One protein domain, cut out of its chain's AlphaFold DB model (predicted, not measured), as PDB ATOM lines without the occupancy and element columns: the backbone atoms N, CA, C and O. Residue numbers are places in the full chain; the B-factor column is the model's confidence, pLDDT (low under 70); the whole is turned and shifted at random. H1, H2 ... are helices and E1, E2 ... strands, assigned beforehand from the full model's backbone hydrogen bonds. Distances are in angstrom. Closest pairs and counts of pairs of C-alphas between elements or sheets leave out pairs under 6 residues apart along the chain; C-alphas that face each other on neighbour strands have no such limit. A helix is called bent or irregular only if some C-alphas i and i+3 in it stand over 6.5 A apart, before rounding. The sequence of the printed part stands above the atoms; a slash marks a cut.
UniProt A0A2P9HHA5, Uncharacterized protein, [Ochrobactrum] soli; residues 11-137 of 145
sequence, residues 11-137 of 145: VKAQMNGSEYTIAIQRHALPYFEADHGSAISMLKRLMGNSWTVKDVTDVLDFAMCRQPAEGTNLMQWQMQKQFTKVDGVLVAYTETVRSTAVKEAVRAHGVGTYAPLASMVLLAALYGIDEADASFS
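What this domain is: This is residues 11 to 137 of the 145 residues of an uncharacterized protein of [Ochrobactrum] soli (UniProt A0A2P9HHA5). A small three-stranded sheet has the longest helix, H6, over one face, and H2 and H3 cross H6, making with it a helical core over that face of the sheet; H1 and H5 lie round this core. To one side, H4 and the small hairpin E3 and E4 form an arch set off from the body, with H4 near H1. The printed part has 127 residues, with six named helices and five named strands in the order E1 E2 H1 H2 H3 H4 E3 E4 H5 H6 E5. The main sheet, E2 E1 E5, is mixed, and the class is mixed, helices and strands. The whole is compact, with a radius of gyration of the C-alphas of 14.3 A and spans of 36 by 29 by 27 A.

Where its parts are: E1, residues 11 to 15, begins at C-alpha 11 (-6.004, -0.203, 10.342) and is 11.6 A long; E2, residues 18 to 22, is 12.1 A. H1, residues 26 to 36, is 15.4 A long and only just irregular: C-alphas 27 and 30 are 6.9 A apart. H2 holds residues 39 to 47, H3 residues 53 to 64 over 16.5 A, and H4 residues 74 to 80. E3, residues 83 to 86, and E4, residues 89 to 92, come before H5, residues 100 to 109, 14.3 A. H6, residues 111 to 127, is 24.1 A long and irregular, with C-alphas 113 and 116 7.0 A apart. E5, residues 135 to 137, ends at C-alpha 137 (2.084, -3.473, 4.615).

How they stand to each other: E1 and E2 are an antiparallel hairpin, with N 13 and O 20 2.8 A apart; E1 and E5 are parallel, with N 14 and O 136 2.9 A apart. H6 is on this sheet, two layers with the helix on one face, at a height over the sheet of 9.3 A; it lies over E1 and runs along the strands, at 11 degrees on the local plane. H3 and H5 only graze the sheet. H3 touches H6 at a steep tilt of 55 degrees, closest at C-alphas 56 and 115, 5.6 A. H2 touches H6 at a steep tilt of 41 degrees, closest at C-alphas 46 and 119, 5.8 A. H1 and H4 are close but not clearly touching, with C-alphas 31 and 74 6.7 A apart. In the hairpin E3 and E4, N 84 and O 91 are 2.8 A apart; E3 is apart from H1, H3, H5 and H6. Every O i to N i+4 pair is within hydrogen-bond range in H2, H3, H4 and H5; H1 has 5 of 7 and H6 11 of 13.

The domain as a whole: The two C-alphas farthest apart, those of Gly 48 and Gly 88, are 41.6 A apart. The printed part has no cut and no long link. Its mean pLDDT is 87.5, and residues 81 to 99 are under 70.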
ATOM      1  N   VAL A  11      -7.191   0.559  10.740       96.75
ATOM      2  CA  VAL A  11      -6.004  -0.203  10.342       96.75
ATOM      3  C   VAL A  11      -4.857   0.768  10.071       96.75
ATOM      4  O   VAL A  11      -5.027   1.735   9.325       96.75
ATOM      5  N   LYS A  12      -3.680   0.509  10.643       96.44
ATOM      6  CA  LYS A  12      -2.439   1.190  10.250       96.44
ATOM      7  C   LYS A  12      -1.880   0.496   9.014       96.44
ATOM      8  O   LYS A  12      -1.580  -0.692   9.065       96.44
ATOM      9  N   ALA A  13      -1.771   1.212   7.906       95.62
ATOM     10  CA  ALA A  13      -1.372   0.647   6.628       95.62
ATOM     11  C   ALA A  13      -0.144   1.370   6.075       95.62
ATOM     12  O   ALA A  13      -0.154   2.593   5.950       95.62
ATOM     13  N   GLN A  14       0.882   0.612   5.703       94.38
ATOM     14  CA  GLN A  14       1.910   1.068   4.777       94.38
ATOM     15  C   GLN A  14       1.442   0.728   3.361       94.38
ATOM     16  O   GLN A  14       1.119  -0.421   3.068       94.38
ATOM     17  N   MET A  15       1.289   1.761   2.534       92.69
ATOM     18  CA  MET A  15       0.847   1.650   1.148       92.69
ATOM     19  C   MET A  15       1.722   2.527   0.261       92.69
ATOM     20  O   MET A  15       1.750   3.751   0.428       92.69
ATOM     21  N   ASN A  16       2.389   1.913  -0.708       89.94
ATOM     22  CA  ASN A  16       3.200   2.551  -1.736       89.94
ATOM     23  C   ASN A  16       4.219   3.531  -1.125       89.94
ATOM     24  O   ASN A  16       4.329   4.690  -1.533       89.94
ATOM     25  N   GLY A  17       4.902   3.080  -0.066       88.12
ATOM     26  CA  GLY A  17       5.914   3.852   0.664       88.12
ATOM     27  C   GLY A  17       5.376   4.969   1.569       88.12
ATOM     28  O   GLY A  17       6.157   5.794   2.037       88.12
ATOM     29  N   SER A  18       4.063   5.038   1.808       90.19
ATOM     30  CA  SER A  18       3.433   6.021   2.704       90.19
ATOM     31  C   SER A  18       2.629   5.342   3.811       90.19
ATOM     32  O   SER A  18       1.991   4.316   3.585       90.19
ATOM     33  N   GLU A  19       2.631   5.928   5.009       93.12
ATOM     34  CA  GLU A  19       1.865   5.425   6.152       93.12
ATOM     35  C   GLU A  19       0.494   6.108   6.249       93.12
ATOM     36  O   GLU A  19       0.379   7.333   6.163       93.12
ATOM     37  N   TYR A  20      -0.547   5.309   6.474       93.12
ATOM     38  CA  TYR A  20      -1.929   5.745   6.620       93.12
ATOM     39  C   TYR A  20      -2.584   5.101   7.841       93.12
ATOM     40  O   TYR A  20      -2.314   3.957   8.193       93.12
ATOM     41  N   THR A  21      -3.516   5.821   8.466       94.31
ATOM     42  CA  THR A  21      -4.513   5.225   9.368       94.31
ATOM     43  C   THR A  21      -5.850   5.224   8.641       94.31
ATOM     44  O   THR A  21      -6.408   6.286   8.371       94.31
ATOM     45  N   ILE A  22      -6.330   4.038   8.278       94.75
ATOM     46  CA  ILE A  22      -7.478   3.845   7.389       94.75
ATOM     47  C   ILE A  22      -8.635   3.273   8.202       94.75
ATOM     48  O   ILE A  22      -8.470   2.281   8.908       94.75
ATOM     49  N   ALA A  23      -9.814   3.883   8.106       95.44
ATOM     50  CA  ALA A  23     -10.993   3.436   8.837       95.44
ATOM     51  C   ALA A  23     -12.266   3.763   8.063       95.44
ATOM     52  O   ALA A  23     -12.356   4.819   7.442       95.44
ATOM     53  N   ILE A  24     -13.283   2.910   8.170       96.19
ATOM     54  CA  ILE A  24     -14.669   3.322   7.930       96.19
ATOM     55  C   ILE A  24     -15.293   3.522   9.302       96.19
ATOM     56  O   ILE A  24     -15.431   2.575  10.074       96.19
ATOM     57  N   GLN A  25     -15.655   4.762   9.618       94.25
ATOM     58  CA  GLN A  25     -16.285   5.086  10.888       94.25
ATOM     59  C   GLN A  25     -17.616   4.339  10.990       94.25
ATOM     60  O   GLN A  25     -18.374   4.254  10.021       94.25
ATOM     61  N   ARG A  26     -17.939   3.807  12.172       92.19
ATOM     62  CA  ARG A  26     -19.141   2.978  12.354       92.19
ATOM     63  C   ARG A  26     -20.429   3.707  11.946       92.19
ATOM     64  O   ARG A  26     -21.306   3.095  11.343       92.19
ATOM     65  N   HIS A  27     -20.539   5.012  12.205       93.19
ATOM     66  CA  HIS A  27     -21.688   5.816  11.761       93.19
ATOM     67  C   HIS A  27     -21.703   6.087  10.252       93.19
ATOM     68  O   HIS A  27     -22.747   6.457   9.723       93.19
ATOM     69  N   ALA A  28     -20.577   5.912   9.556       93.69
ATOM     70  CA  ALA A  28     -20.463   6.075   8.112       93.69
ATOM     71  C   ALA A  28     -20.868   4.805   7.332       93.69
ATOM     72  O   ALA A  28     -21.132   4.890   6.132       93.69
ATOM     73  N   LEU A  29     -20.997   3.647   7.999       94.50
ATOM     74  CA  LEU A  29     -21.396   2.381   7.366       94.50
ATOM     75  C   LEU A  29     -22.712   2.464   6.571       94.50
ATOM     76  O   LEU A  29     -22.713   2.018   5.427       94.50
ATOM     77  N   PRO A  30     -23.810   3.074   7.067       94.25
ATOM     78  CA  PRO A  30     -25.046   3.176   6.285       94.25
ATOM     79  C   PRO A  30     -24.880   3.934   4.960       94.25
ATOM     80  O   PRO A  30     -25.613   3.690   4.005       94.25
ATOM     81  N   TYR A  31     -23.918   4.855   4.888       93.12
ATOM     82  CA  TYR A  31     -23.625   5.630   3.685       93.12
ATOM     83  C   TYR A  31     -22.783   4.835   2.702       93.12
ATOM     84  O   TYR A  31     -23.066   4.858   1.508       93.12
ATOM     85  N   PHE A  32     -21.800   4.091   3.213       93.56
ATOM     86  CA  PHE A  32     -21.084   3.102   2.420       93.56
ATOM     87  C   PHE A  32     -22.069   2.101   1.803       93.56
ATOM     88  O   PHE A  32     -22.041   1.855   0.599       93.56
ATOM     89  N   GLU A  33     -23.003   1.576   2.599       95.00
ATOM     90  CA  GLU A  33     -23.978   0.594   2.124       95.00
ATOM     91  C   GLU A  33     -24.969   1.163   1.108       95.00
ATOM     92  O   GLU A  33     -25.353   0.463   0.168       95.00
ATOM     93  N   ALA A  34     -25.352   2.433   1.253       91.19
ATOM     94  CA  ALA A  34     -26.177   3.125   0.269       91.19
ATOM     95  C   ALA A  34     -25.479   3.266  -1.097       91.19
ATOM     96  O   ALA A  34     -26.158   3.319  -2.123       91.19
ATOM     97  N   ASP A  35     -24.145   3.303  -1.112       89.19
ATOM     98  CA  ASP A  35     -23.341   3.601  -2.302       89.19
ATOM     99  C   ASP A  35     -22.785   2.344  -2.979       89.19
ATOM    100  O   ASP A  35     -22.672   2.283  -4.205       89.19
ATOM    101  N   HIS A  36     -22.470   1.326  -2.179       91.19
ATOM    102  CA  HIS A  36     -21.717   0.144  -2.596       91.19
ATOM    103  C   HIS A  36     -22.463  -1.175  -2.330       91.19
ATOM    104  O   HIS A  36     -22.003  -2.253  -2.717       91.19
ATOM    105  N   GLY A  37     -23.643  -1.101  -1.704       92.94
ATOM    106  CA  GLY A  37     -24.411  -2.256  -1.250       92.94
ATOM    107  C   GLY A  37     -23.932  -2.792   0.102       92.94
ATOM    108  O   GLY A  37     -23.030  -2.255   0.730       92.94
ATOM    109  N   SER A  38     -24.553  -3.882   0.563       96.81
ATOM    110  CA  SER A  38     -24.325  -4.446   1.904       96.81
ATOM    111  C   SER A  38     -22.840  -4.668   2.231       96.81
ATOM    112  O   SER A  38     -22.161  -5.461   1.566       96.81
ATOM    113  N   ALA A  39     -22.379  -4.058   3.327       97.00
ATOM    114  CA  ALA A  39     -20.998  -4.122   3.798       97.00
ATOM    115  C   ALA A  39     -20.613  -5.552   4.194       97.00
ATOM    116  O   ALA A  39     -19.566  -6.058   3.798       97.00
ATOM    117  N   ILE A  40     -21.510  -6.258   4.892       97.06
ATOM    118  CA  ILE A  40     -21.324  -7.674   5.253       97.06
ATOM    119  C   ILE A  40     -21.207  -8.551   4.001       97.06
ATOM    120  O   ILE A  40     -20.390  -9.472   3.955       97.06
ATOM    121  N   SER A  41     -22.023  -8.291   2.977       97.12
ATOM    122  CA  SER A  41     -21.974  -9.073   1.737       97.12
ATOM    123  C   SER A  41     -20.672  -8.833   0.973       97.12
ATOM    124  O   SER A  41     -20.118  -9.777   0.416       97.12
ATOM    125  N   MET A  42     -20.168  -7.597   0.969       97.69
ATOM    126  CA  MET A  42     -18.871  -7.267   0.378       97.69
ATOM    127  C   MET A  42     -17.709  -7.892   1.154       97.69
ATOM    128  O   MET A  42     -16.851  -8.517   0.538       97.69
ATOM    129  N   LEU A  43     -17.728  -7.831   2.491       97.56
ATOM    130  CA  LEU A  43     -16.734  -8.493   3.340       97.56
ATOM    131  C   LEU A  43     -16.641  -9.995   3.027       97.56
ATOM    132  O   LEU A  43     -15.549 -10.520   2.833       97.56
ATOM    133  N   LYS A  44     -17.784 -10.683   2.892       96.88
ATOM    134  CA  LYS A  44     -17.810 -12.105   2.509       96.88
ATOM    135  C   LYS A  44     -17.157 -12.364   1.149       96.88
ATOM    136  O   LYS A  44     -16.470 -13.370   1.004       96.88
ATOM    137  N   ARG A  45     -17.357 -11.479   0.163       96.69
ATOM    138  CA  ARG A  45     -16.709 -11.605  -1.153       96.69
ATOM    139  C   ARG A  45     -15.198 -11.410  -1.067       96.69
ATOM    140  O   ARG A  45     -14.461 -12.188  -1.667       96.69
ATOM    141  N   LEU A  46     -14.756 -10.403  -0.313       96.25
ATOM    142  CA  LEU A  46     -13.340 -10.100  -0.098       96.25
ATOM    143  C   LEU A  46     -12.616 -11.261   0.595       96.25
ATOM    144  O   LEU A  46     -11.605 -11.738   0.090       96.25
ATOM    145  N   MET A  47     -13.193 -11.804   1.669       94.56
ATOM    146  CA  MET A  47     -12.628 -12.961   2.377       94.56
ATOM    147  C   MET A  47     -12.711 -14.270   1.573       94.56
ATOM    148  O   MET A  47     -11.917 -15.180   1.788       94.56
ATOM    149  N   GLY A  48     -13.690 -14.393   0.671       92.25
ATOM    150  CA  GLY A  48     -13.953 -15.602  -0.113       92.25
ATOM    151  C   GLY A  48     -13.263 -15.658  -1.478       92.25
ATOM    152  O   GLY A  48     -13.619 -16.520  -2.278       92.25
ATOM    153  N   ASN A  49     -12.339 -14.739  -1.782       88.06
ATOM    154  CA  ASN A  49     -11.696 -14.601  -3.101       88.06
ATOM    155  C   ASN A  49     -12.675 -14.448  -4.282       88.06
ATOM    156  O   ASN A  49     -12.322 -14.697  -5.432       88.06
ATOM    157  N   SER A  50     -13.909 -14.014  -4.018       94.50
ATOM    158  CA  SER A  50     -14.931 -13.748  -5.035       94.50
ATOM    159  C   SER A  50     -15.144 -12.244  -5.227       94.50
ATOM    160  O   SER A  50     -16.258 -11.796  -5.514       94.50
ATOM    161  N   TRP A  51     -14.105 -11.458  -4.959       95.50
ATOM    162  CA  TRP A  51     -14.107 -10.006  -5.050       95.50
ATOM    163  C   TRP A  51     -13.704  -9.536  -6.448       95.50
ATOM    164  O   TRP A  51     -13.051 -10.235  -7.220       95.50
ATOM    165  N   THR A  52     -14.109  -8.315  -6.768       94.69
ATOM    166  CA  THR A  52     -13.735  -7.593  -7.981       94.69
ATOM    167  C   THR A  52     -12.788  -6.448  -7.644       94.69
ATOM    168  O   THR A  52     -12.722  -6.000  -6.500       94.69
ATOM    169  N   VAL A  53     -12.099  -5.906  -8.655       93.06
ATOM    170  CA  VAL A  53     -11.297  -4.675  -8.504       93.06
ATOM    171  C   VAL A  53     -12.121  -3.569  -7.836       93.06
ATOM    172  O   VAL A  53     -11.621  -2.870  -6.962       93.06
ATOM    173  N   LYS A  54     -13.402  -3.461  -8.216       92.88
ATOM    174  CA  LYS A  54     -14.324  -2.461  -7.687       92.88
ATOM    175  C   LYS A  54     -14.565  -2.637  -6.187       92.88
ATOM    176  O   LYS A  54     -14.530  -1.637  -5.487       92.88
ATOM    177  N   ASP A  55     -14.757  -3.866  -5.698       95.06
ATOM    178  CA  ASP A  55     -14.973  -4.120  -4.263       95.06
ATOM    179  C   ASP A  55     -13.789  -3.612  -3.426       95.06
ATOM    180  O   ASP A  55     -13.986  -2.948  -2.413       95.06
ATOM    181  N   VAL A  56     -12.555  -3.871  -3.875       95.94
ATOM    182  CA  VAL A  56     -11.342  -3.419  -3.177       95.94
ATOM    183  C   VAL A  56     -11.227  -1.897  -3.230       95.94
ATOM    184  O   VAL A  56     -11.066  -1.254  -2.194       95.94
ATOM    185  N   THR A  57     -11.343  -1.299  -4.421       93.12
ATOM    186  CA  THR A  57     -11.176   0.153  -4.562       93.12
ATOM    187  C   THR A  57     -12.281   0.934  -3.863       93.12
ATOM    188  O   THR A  57     -11.980   1.932  -3.231       93.12
ATOM    189  N   ASP A  58     -13.534   0.472  -3.911       92.88
ATOM    190  CA  ASP A  58     -14.663   1.141  -3.253       92.88
ATOM    191  C   ASP A  58     -14.449   1.253  -1.737       92.88
ATOM    192  O   ASP A  58     -14.669   2.316  -1.160       92.88
ATOM    193  N   VAL A  59     -13.996   0.172  -1.092       95.56
ATOM    194  CA  VAL A  59     -13.716   0.164   0.351       95.56
ATOM    195  C   VAL A  59     -12.591   1.131   0.691       95.56
ATOM    196  O   VAL A  59     -12.753   1.966   1.578       95.56
ATOM    197  N   LEU A  60     -11.458   1.026  -0.005       95.00
ATOM    198  CA  LEU A  60     -10.278   1.831   0.308       95.00
ATOM    199  C   LEU A  60     -10.501   3.309  -0.013       95.00
ATOM    200  O   LEU A  60     -10.141   4.167   0.788       95.00
ATOM    201  N   ASP A  61     -11.152   3.615  -1.136       91.62
ATOM    202  CA  ASP A  61     -11.500   4.986  -1.494       91.62
ATOM    203  C   ASP A  61     -12.460   5.588  -0.468       91.62
ATOM    204  O   ASP A  61     -12.208   6.687   0.022       91.62
ATOM    205  N   PHE A  62     -13.519   4.873  -0.073       91.75
ATOM    206  CA  PHE A  62     -14.447   5.380   0.939       91.75
ATOM    207  C   PHE A  62     -13.756   5.603   2.293       91.75
ATOM    208  O   PHE A  62     -14.001   6.613   2.954       91.75
ATOM    209  N   ALA A  63     -12.870   4.690   2.696       93.44
ATOM    210  CA  ALA A  63     -12.165   4.768   3.972       93.44
ATOM    211  C   ALA A  63     -11.104   5.883   4.014       93.44
ATOM    212  O   ALA A  63     -10.865   6.462   5.071       93.44
ATOM    213  N   MET A  64     -10.478   6.201   2.876       88.25
ATOM    214  CA  MET A  64      -9.465   7.261   2.769       88.25
ATOM    215  C   MET A  64     -10.053   8.634   2.420       88.25
ATOM    216  O   MET A  64      -9.395   9.659   2.611       88.25
ATOM    217  N   CYS A  65     -11.276   8.689   1.894       83.00
ATOM    218  CA  CYS A  65     -11.960   9.939   1.597       83.00
ATOM    219  C   CYS A  65     -12.705  10.508   2.812       83.00
ATOM    220  O   CYS A  65     -12.903   9.872   3.847       83.00
ATOM    221  N   ARG A  66     -13.154  11.760   2.668       80.88
ATOM    222  CA  ARG A  66     -13.990  12.418   3.672       80.88
ATOM    223  C   ARG A  66     -15.312  11.665   3.835       80.88
ATOM    224  O   ARG A  66     -16.133  11.650   2.922       80.88
ATOM    225  N   GLN A  67     -15.526  11.133   5.030       87.38
ATOM    226  CA  GLN A  67     -16.766  10.479   5.434       87.38
ATOM    227  C   GLN A  67     -17.799  11.500   5.942       87.38
ATOM    228  O   GLN A  67     -17.429  12.609   6.355       87.38
ATOM    229  N   PRO A  68     -19.102  11.171   5.896       86.62
ATOM    230  CA  PRO A  68     -20.140  12.033   6.444       86.62
ATOM    231  C   PRO A  68     -19.943  12.232   7.950       86.62
ATOM    232  O   PRO A  68     -19.599  11.305   8.684       86.62
ATOM    233  N   ALA A  69     -20.187  13.458   8.416       87.00
ATOM    234  CA  ALA A  69     -20.192  13.750   9.843       87.00
ATOM    235  C   ALA A  69     -21.341  13.001  10.531       87.00
ATOM    236  O   ALA A  69     -22.392  12.762   9.923       87.00
ATOM    237  N   GLU A  70     -21.169  12.676  11.808       87.06
ATOM    238  CA  GLU A  70     -22.236  12.085  12.608       87.06
ATOM    239  C   GLU A  70     -23.486  12.985  12.595       87.06
ATOM    240  O   GLU A  70     -23.393  14.211  12.662       87.06
ATOM    241  N   GLY A  71     -24.666  12.382  12.433       86.88
ATOM    242  CA  GLY A  71     -25.928  13.118  12.311       86.88
ATOM    243  C   GLY A  71     -26.202  13.739  10.936       86.88
ATOM    244  O   GLY A  71     -27.265  14.334  10.750       86.88
ATOM    245  N   THR A  72     -25.312  13.570   9.948       87.81
ATOM    246  CA  THR A  72     -25.669  13.805   8.536       87.81
ATOM    247  C   THR A  72     -26.876  12.916   8.183       87.81
ATOM    248  O   THR A  72     -27.129  11.905   8.837       87.81
ATOM    249  N   ASN A  73     -27.681  13.284   7.188       89.88
ATOM    250  CA  ASN A  73     -28.691  12.369   6.648       89.88
ATOM    251  C   ASN A  73     -28.309  11.906   5.235       89.88
ATOM    252  O   ASN A  73     -27.524  12.558   4.543       89.88
ATOM    253  N   LEU A  74     -28.868  10.779   4.786       85.62
ATOM    254  CA  LEU A  74     -28.517  10.178   3.492       85.62
ATOM    255  C   LEU A  74     -28.741  11.128   2.305       85.62
ATOM    256  O   LEU A  74     -27.936  11.145   1.380       85.62
ATOM    257  N   MET A  75     -29.789  11.954   2.339       86.56
ATOM    258  CA  MET A  75     -30.075  12.916   1.270       86.56
ATOM    259  C   MET A  75     -29.021  14.033   1.214       86.56
ATOM    260  O   MET A  75     -28.553  14.387   0.134       86.56
ATOM    261  N   GLN A  76     -28.593  14.549   2.369       84.94
ATOM    262  CA  GLN A  76     -27.496  15.514   2.471       84.94
ATOM    263  C   GLN A  76     -26.181  14.912   1.977       84.94
ATOM    264  O   GLN A  76     -25.471  15.563   1.215       84.94
ATOM    265  N   TRP A  77     -25.883  13.666   2.354       85.94
ATOM    266  CA  TRP A  77     -24.718  12.943   1.843       85.94
ATOM    267  C   TRP A  77     -24.759  12.809   0.320       85.94
ATOM    268  O   TRP A  77     -23.789  13.140  -0.359       85.94
ATOM    269  N   GLN A  78     -25.899  12.400  -0.242       81.94
ATOM    270  CA  GLN A  78     -26.077  12.281  -1.690       81.94
ATOM    271  C   GLN A  78     -25.871  13.611  -2.425       81.94
ATOM    272  O   GLN A  78     -25.269  13.615  -3.495       81.94
ATOM    273  N   MET A  79     -26.307  14.734  -1.848       79.94
ATOM    274  CA  MET A  79     -26.063  16.066  -2.414       79.94
ATOM    275  C   MET A  79     -24.601  16.511  -2.276       79.94
ATOM    276  O   MET A  79     -24.046  17.094  -3.203       79.94
ATOM    277  N   GLN A  80     -23.948  16.227  -1.147       73.62
ATOM    278  CA  GLN A  80     -22.538  16.576  -0.925       73.62
ATOM    279  C   GLN A  80     -21.600  15.786  -1.842       73.62
ATOM    280  O   GLN A  80     -20.659  16.348  -2.387       73.62
ATOM    281  N   LYS A  81     -21.912  14.520  -2.118       69.62
ATOM    282  CA  LYS A  81     -21.240  13.708  -3.141       69.62
ATOM    283  C   LYS A  81     -21.450  14.181  -4.574       69.62
ATOM    284  O   LYS A  81     -21.037  13.489  -5.494       69.62
ATOM    285  N   GLN A  82     -22.123  15.300  -4.816       63.59
ATOM    286  CA  GLN A  82     -22.093  15.915  -6.138       63.59
ATOM    287  C   GLN A  82     -20.922  16.875  -6.269       63.59
ATOM    288  O   GLN A  82     -20.483  17.113  -7.388       63.59
ATOM    289  N   PHE A  83     -20.376  17.390  -5.161       64.06
ATOM    290  CA  PHE A  83     -19.358  18.433  -5.184       64.06
ATOM    291  C   PHE A  83     -18.378  18.291  -4.016       64.06
ATOM    292  O   PHE A  83     -18.758  18.388  -2.854       64.06
ATOM    293  N   THR A  84     -17.089  18.151  -4.309       63.66
ATOM    294  CA  THR A  84     -16.029  18.279  -3.301       63.66
ATOM    295  C   THR A  84     -15.295  19.607  -3.466       63.66
ATOM    296  O   THR A  84     -15.405  20.253  -4.505       63.66
ATOM    297  N   LYS A  85     -14.534  20.027  -2.453       60.38
ATOM    298  CA  LYS A  85     -13.602  21.152  -2.576       60.38
ATOM    299  C   LYS A  85     -12.176  20.631  -2.711       60.38
ATOM    300  O   LYS A  85     -11.683  20.003  -1.780       60.38
ATOM    301  N   VAL A  86     -11.519  20.940  -3.826       60.78
ATOM    302  CA  VAL A  86     -10.077  20.721  -4.039       60.78
ATOM    303  C   VAL A  86      -9.430  22.095  -4.152       60.78
ATOM    304  O   VAL A  86      -9.881  22.908  -4.955       60.78
ATOM    305  N   ASP A  87      -8.462  22.401  -3.285       64.69
ATOM    306  CA  ASP A  87      -7.780  23.708  -3.229       64.69
ATOM    307  C   ASP A  87      -8.736  24.920  -3.193       64.69
ATOM    308  O   ASP A  87      -8.503  25.971  -3.785       64.69
ATOM    309  N   GLY A  88      -9.869  24.762  -2.501       63.75
ATOM    310  CA  GLY A  88     -10.908  25.792  -2.377       63.75
ATOM    311  C   GLY A  88     -11.911  25.854  -3.536       63.75
ATOM    312  O   GLY A  88     -12.922  26.549  -3.412       63.75
ATOM    313  N   VAL A  89     -11.705  25.092  -4.613       65.44
ATOM    314  CA  VAL A  89     -12.589  25.037  -5.785       65.44
ATOM    315  C   VAL A  89     -13.610  23.914  -5.633       65.44
ATOM    316  O   VAL A  89     -13.243  22.765  -5.399       65.44
ATOM    317  N   LEU A  90     -14.900  24.239  -5.784       65.56
ATOM    318  CA  LEU A  90     -15.968  23.239  -5.872       65.56
ATOM    319  C   LEU A  90     -15.851  22.491  -7.204       65.56
ATOM    320  O   LEU A  90     -16.092  23.067  -8.263       65.56
ATOM    321  N   VAL A  91     -15.501  21.213  -7.146       61.56
ATOM    322  CA  VAL A  91     -15.422  20.318  -8.303       61.56
ATOM    323  C   VAL A  91     -16.459  19.220  -8.166       61.56
ATOM    324  O   VAL A  91     -16.706  18.729  -7.064       61.56
ATOM    325  N   ALA A  92     -17.078  18.835  -9.285       58.75
ATOM    326  CA  ALA A  92     -18.030  17.738  -9.281       58.75
ATOM    327  C   ALA A  92     -17.340  16.468  -8.762       58.75
ATOM    328  O   ALA A  92     -16.272  16.096  -9.261       58.75
ATOM    329  N   TYR A  93     -17.930  15.821  -7.759       57.00
ATOM    330  CA  TYR A  93     -17.425  14.564  -7.215       57.00
ATOM    331  C   TYR A  93     -17.717  13.468  -8.242       57.00
ATOM    332  O   TYR A  93     -18.774  12.853  -8.326       57.00
ATOM    333  N   THR A  94     -16.762  13.358  -9.144       50.41
ATOM    334  CA  THR A  94     -16.652  12.354 -10.188       50.41
ATOM    335  C   THR A  94     -15.694  11.278  -9.669       50.41
ATOM    336  O   THR A  94     -14.961  11.522  -8.709       50.41
ATOM    337  N   GLU A  95     -15.623  10.102 -10.300       48.41
ATOM    338  CA  GLU A  95     -14.609   9.065  -9.984       48.41
ATOM    339  C   GLU A  95     -13.156   9.599  -9.957       48.41
ATOM    340  O   GLU A  95     -12.223   8.951  -9.473       48.41
ATOM    341  N   THR A  96     -12.947  10.805 -10.476       44.59
ATOM    342  CA  THR A  96     -11.734  11.611 -10.387       44.59
ATOM    343  C   THR A  96     -11.302  11.919  -8.945       44.59
ATOM    344  O   THR A  96     -10.103  12.020  -8.722       44.59
ATOM    345  N   VAL A  97     -12.216  11.963  -7.962       53.19
ATOM    346  CA  VAL A  97     -11.916  12.179  -6.522       53.19
ATOM    347  C   VAL A  97     -11.784  10.858  -5.745       53.19
ATOM    348  O   VAL A  97     -11.886  10.824  -4.525       53.19
ATOM    349  N   ARG A  98     -11.582   9.732  -6.433       60.84
ATOM    350  CA  ARG A  98     -11.020   8.550  -5.768       60.84
ATOM    351  C   ARG A  98      -9.612   8.875  -5.279       60.84
ATOM    352  O   ARG A  98      -8.916   9.651  -5.941       60.84
ATOM    353  N   SER A  99      -9.211   8.299  -4.152       67.12
ATOM    354  CA  SER A  99      -7.927   8.578  -3.518       67.12
ATOM    355  C   SER A  99      -6.800   8.366  -4.530       67.12
ATOM    356  O   SER A  99      -6.603   7.257  -5.034       67.12
ATOM    357  N   THR A 100      -6.064   9.434  -4.862       79.38
ATOM    358  CA  THR A 100      -4.884   9.335  -5.737       79.38
ATOM    359  C   THR A 100      -3.917   8.288  -5.189       79.38
ATOM    360  O   THR A 100      -3.398   7.492  -5.964       79.38
ATOM    361  N   ALA A 101      -3.799   8.193  -3.859       84.94
ATOM    362  CA  ALA A 101      -2.996   7.179  -3.192       84.94
ATOM    363  C   ALA A 101      -3.463   5.750  -3.515       84.94
ATOM    364  O   ALA A 101      -2.637   4.933  -3.902       84.94
ATOM    365  N   VAL A 102      -4.768   5.442  -3.452       88.56
ATOM    366  CA  VAL A 102      -5.287   4.098  -3.795       88.56
ATOM    367  C   VAL A 102      -5.023   3.773  -5.264       88.56
ATOM    368  O   VAL A 102      -4.586   2.672  -5.590       88.56
ATOM    369  N   LYS A 103      -5.252   4.736  -6.165       88.25
ATOM    370  CA  LYS A 103      -4.999   4.557  -7.604       88.25
ATOM    371  C   LYS A 103      -3.528   4.272  -7.899       88.25
ATOM    372  O   LYS A 103      -3.232   3.376  -8.688       88.25
ATOM    373  N   GLU A 104      -2.620   5.035  -7.301       89.19
ATOM    374  CA  GLU A 104      -1.176   4.867  -7.479       89.19
ATOM    375  C   GLU A 104      -0.690   3.547  -6.877       89.19
ATOM    376  O   GLU A 104      -0.006   2.786  -7.558       89.19
ATOM    377  N   ALA A 105      -1.140   3.228  -5.665       90.50
ATOM    378  CA  ALA A 105      -0.831   1.994  -4.954       90.50
ATOM    379  C   ALA A 105      -1.263   0.747  -5.750       90.50
ATOM    380  O   ALA A 105      -0.458  -0.152  -6.008       90.50
ATOM    381  N   VAL A 106      -2.509   0.723  -6.245       91.31
ATOM    382  CA  VAL A 106      -3.032  -0.364  -7.094       91.31
ATOM    383  C   VAL A 106      -2.283  -0.458  -8.425       91.31
ATOM    384  O   VAL A 106      -2.088  -1.560  -8.936       91.31
ATOM    385  N   ARG A 107      -1.846   0.670  -9.000       90.62
ATOM    386  CA  ARG A 107      -1.051   0.677 -10.236       90.62
ATOM    387  C   ARG A 107       0.356   0.108 -10.022       90.62
ATOM    388  O   ARG A 107       0.869  -0.522 -10.943       90.62
ATOM    389  N   ALA A 108       0.962   0.349  -8.862       91.81
ATOM    390  CA  ALA A 108       2.313  -0.097  -8.537       91.81
ATOM    391  C   ALA A 108       2.366  -1.582  -8.141       91.81
ATOM    392  O   ALA A 108       3.165  -2.327  -8.698       91.81
ATOM    393  N   HIS A 109       1.478  -2.021  -7.243       91.69
ATOM    394  CA  HIS A 109       1.553  -3.350  -6.617       91.69
ATOM    395  C   HIS A 109       0.406  -4.294  -7.012       91.69
ATOM    396  O   HIS A 109       0.372  -5.445  -6.588       91.69
ATOM    397  N   GLY A 110      -0.542  -3.833  -7.833       92.81
ATOM    398  CA  GLY A 110      -1.728  -4.600  -8.212       92.81
ATOM    399  C   GLY A 110      -2.814  -4.603  -7.133       92.81
ATOM    400  O   GLY A 110      -2.562  -4.467  -5.941       92.81
ATOM    401  N   VAL A 111      -4.073  -4.770  -7.547       93.75
ATOM    402  CA  VAL A 111      -5.222  -4.697  -6.620       93.75
ATOM    403  C   VAL A 111      -5.292  -5.873  -5.640       93.75
ATOM    404  O   VAL A 111      -5.798  -5.713  -4.533       93.75
ATOM    405  N   GLY A 112      -4.769  -7.044  -6.027       93.25
ATOM    406  CA  GLY A 112      -4.785  -8.243  -5.184       93.25
ATOM    407  C   GLY A 112      -4.025  -8.058  -3.874       93.25
ATOM    408  O   GLY A 112      -4.486  -8.535  -2.841       93.25
ATOM    409  N   THR A 113      -2.945  -7.275  -3.906       95.25
ATOM    410  CA  THR A 113      -2.128  -6.913  -2.740       95.25
ATOM    411  C   THR A 113      -2.946  -6.203  -1.663       95.25
ATOM    412  O   THR A 113      -2.741  -6.443  -0.479       95.25
ATOM    413  N   TYR A 114      -3.947  -5.405  -2.048       95.94
ATOM    414  CA  TYR A 114      -4.752  -4.607  -1.114       95.94
ATOM    415  C   TYR A 114      -6.118  -5.220  -0.775       95.94
ATOM    416  O   TYR A 114      -6.865  -4.651   0.025       95.94
ATOM    417  N   ALA A 115      -6.474  -6.377  -1.341       96.06
ATOM    418  CA  ALA A 115      -7.702  -7.079  -0.961       96.06
ATOM    419  C   ALA A 115      -7.726  -7.490   0.535       96.06
ATOM    420  O   ALA A 115      -8.777  -7.323   1.172       96.06
ATOM    421  N   PRO A 116      -6.608  -7.945   1.146       95.81
ATOM    422  CA  PRO A 116      -6.526  -8.147   2.592       95.81
ATOM    423  C   PRO A 116      -6.789  -6.858   3.377       95.81
ATOM    424  O   PRO A 116      -7.636  -6.859   4.267       95.81
ATOM    425  N   LEU A 117      -6.168  -5.739   2.989       96.81
ATOM    426  CA  LEU A 117      -6.389  -4.439   3.630       96.81
ATOM    427  C   LEU A 117      -7.865  -4.016   3.578       96.81
ATOM    428  O   LEU A 117      -8.436  -3.643   4.601       96.81
ATOM    429  N   ALA A 118      -8.513  -4.122   2.415       97.44
ATOM    430  CA  ALA A 118      -9.940  -3.821   2.279       97.44
ATOM    431  C   ALA A 118     -10.805  -4.718   3.186       97.44
ATOM    432  O   ALA A 118     -11.758  -4.249   3.812       97.44
ATOM    433  N   SER A 119     -10.446  -6.001   3.312       97.25
ATOM    434  CA  SER A 119     -11.115  -6.932   4.229       97.25
ATOM    435  C   SER A 119     -10.973  -6.485   5.683       97.25
ATOM    436  O   SER A 119     -11.968  -6.443   6.406       97.25
ATOM    437  N   MET A 120      -9.761  -6.111   6.101       97.12
ATOM    438  CA  MET A 120      -9.469  -5.644   7.459       97.12
ATOM    439  C   MET A 120     -10.232  -4.362   7.795       97.12
ATOM    440  O   MET A 120     -10.818  -4.271   8.868       97.12
ATOM    441  N   VAL A 121     -10.289  -3.402   6.866       97.56
ATOM    442  CA  VAL A 121     -11.016  -2.136   7.049       97.56
ATOM    443  C   VAL A 121     -12.516  -2.378   7.251       97.56
ATOM    444  O   VAL A 121     -13.108  -1.824   8.179       97.56
ATOM    445  N   LEU A 122     -13.146  -3.231   6.433       97.19
ATOM    446  CA  LEU A 122     -14.561  -3.573   6.620       97.19
ATOM    447  C   LEU A 122     -14.805  -4.386   7.895       97.19
ATOM    448  O   LEU A 122     -15.808  -4.166   8.577       97.19
ATOM    449  N   LEU A 123     -13.903  -5.311   8.229       96.69
ATOM    450  CA  LEU A 123     -13.983  -6.097   9.458       96.69
ATOM    451  C   LEU A 123     -13.917  -5.184  10.693       96.69
ATOM    452  O   LEU A 123     -14.773  -5.293  11.573       96.69
ATOM    453  N   ALA A 124     -12.979  -4.233  10.707       96.38
ATOM    454  CA  ALA A 124     -12.810  -3.241  11.766       96.38
ATOM    455  C   ALA A 124     -14.055  -2.361  11.932       96.38
ATOM    456  O   ALA A 124     -14.545  -2.179  13.044       96.38
ATOM    457  N   ALA A 125     -14.634  -1.889  10.828       96.38
ATOM    458  CA  ALA A 125     -15.836  -1.061  10.868       96.38
ATOM    459  C   ALA A 125     -17.063  -1.817  11.415       96.38
ATOM    460  O   ALA A 125     -17.834  -1.281  12.216       96.38
ATOM    461  N   LEU A 126     -17.255  -3.070  10.988       96.00
ATOM    462  CA  LEU A 126     -18.417  -3.880  11.360       96.00
ATOM    463  C   LEU A 126     -18.312  -4.414  12.794       96.00
ATOM    464  O   LEU A 126     -19.246  -4.263  13.594       96.00
ATOM    465  N   TYR A 127     -17.170  -5.005  13.136       94.69
ATOM    466  CA  TYR A 127     -17.003  -5.805  14.351       94.69
ATOM    467  C   TYR A 127     -15.901  -5.296  15.281       94.69
ATOM    468  O   TYR A 127     -15.890  -5.670  16.449       94.69
ATOM    469  N   GLY A 128     -15.029  -4.408  14.802       93.88
ATOM    470  CA  GLY A 128     -13.736  -4.159  15.430       93.88
ATOM    471  C   GLY A 128     -12.745  -5.280  15.107       93.88
ATOM    472  O   GLY A 128     -13.133  -6.405  14.788       93.88
ATOM    473  N   ILE A 129     -11.457  -4.964  15.172       93.50
ATOM    474  CA  ILE A 129     -10.360  -5.934  15.050       93.50
ATOM    475  C   ILE A 129      -9.419  -5.794  16.238       93.50
ATOM    476  O   ILE A 129      -9.358  -4.728  16.846       93.50
ATOM    477  N   ASP A 130      -8.716  -6.864  16.593       93.19
ATOM    478  CA  ASP A 130      -7.688  -6.802  17.632       93.19
ATOM    479  C   ASP A 130      -6.596  -5.805  17.216       93.19
ATOM    480  O   ASP A 130      -6.141  -5.816  16.075       93.19
ATOM    481  N   GLU A 131      -6.147  -4.954  18.141       91.38
ATOM    482  CA  GLU A 131      -5.097  -3.961  17.860       91.38
ATOM    483  C   GLU A 131      -3.803  -4.609  17.341       91.38
ATOM    484  O   GLU A 131      -3.119  -4.026  16.504       91.38
ATOM    485  N   ALA A 132      -3.496  -5.826  17.802       89.56
ATOM    486  CA  ALA A 132      -2.342  -6.602  17.351       89.56
ATOM    487  C   ALA A 132      -2.435  -7.025  15.874       89.56
ATOM    488  O   ALA A 132      -1.407  -7.176  15.224       89.56
ATOM    489  N   ASP A 133      -3.654  -7.171  15.353       90.06
ATOM    490  CA  ASP A 133      -3.917  -7.562  13.970       90.06
ATOM    491  C   ASP A 133      -4.207  -6.337  13.082       90.06
ATOM    492  O   ASP A 133      -4.405  -6.471  11.881       90.06
ATOM    493  N   ALA A 134      -4.241  -5.123  13.643       94.38
ATOM    494  CA  ALA A 134      -4.651  -3.891  12.966       94.38
ATOM    495  C   ALA A 134      -3.527  -3.204  12.171       94.38
ATOM    496  O   ALA A 134      -3.437  -1.970  12.142       94.38
ATOM    497  N   SER A 135      -2.676  -3.993  11.513       95.88
ATOM    498  CA  SER A 135      -1.554  -3.505  10.706       95.88
ATOM    499  C   SER A 135      -1.448  -4.209   9.358       95.88
ATOM    500  O   SER A 135      -1.590  -5.426   9.281       95.88
ATOM    501  N   PHE A 136      -1.140  -3.450   8.312       96.00
ATOM    502  CA  PHE A 136      -0.939  -3.943   6.951       96.00
ATOM    503  C   PHE A 136       0.288  -3.275   6.315       96.00
ATOM    504  O   PHE A 136       0.533  -2.092   6.557       96.00
ATOM    505  N   SER A 137       1.023  -4.007   5.478       94.94
ATOM    506  CA  SER A 137       2.084  -3.473   4.615       94.94
ATOM    507  C   SER A 137       2.011  -4.136   3.241       94.94
ATOM    508  O   SER A 137       1.701  -5.325   3.150       94.94
TER     509      SER A 137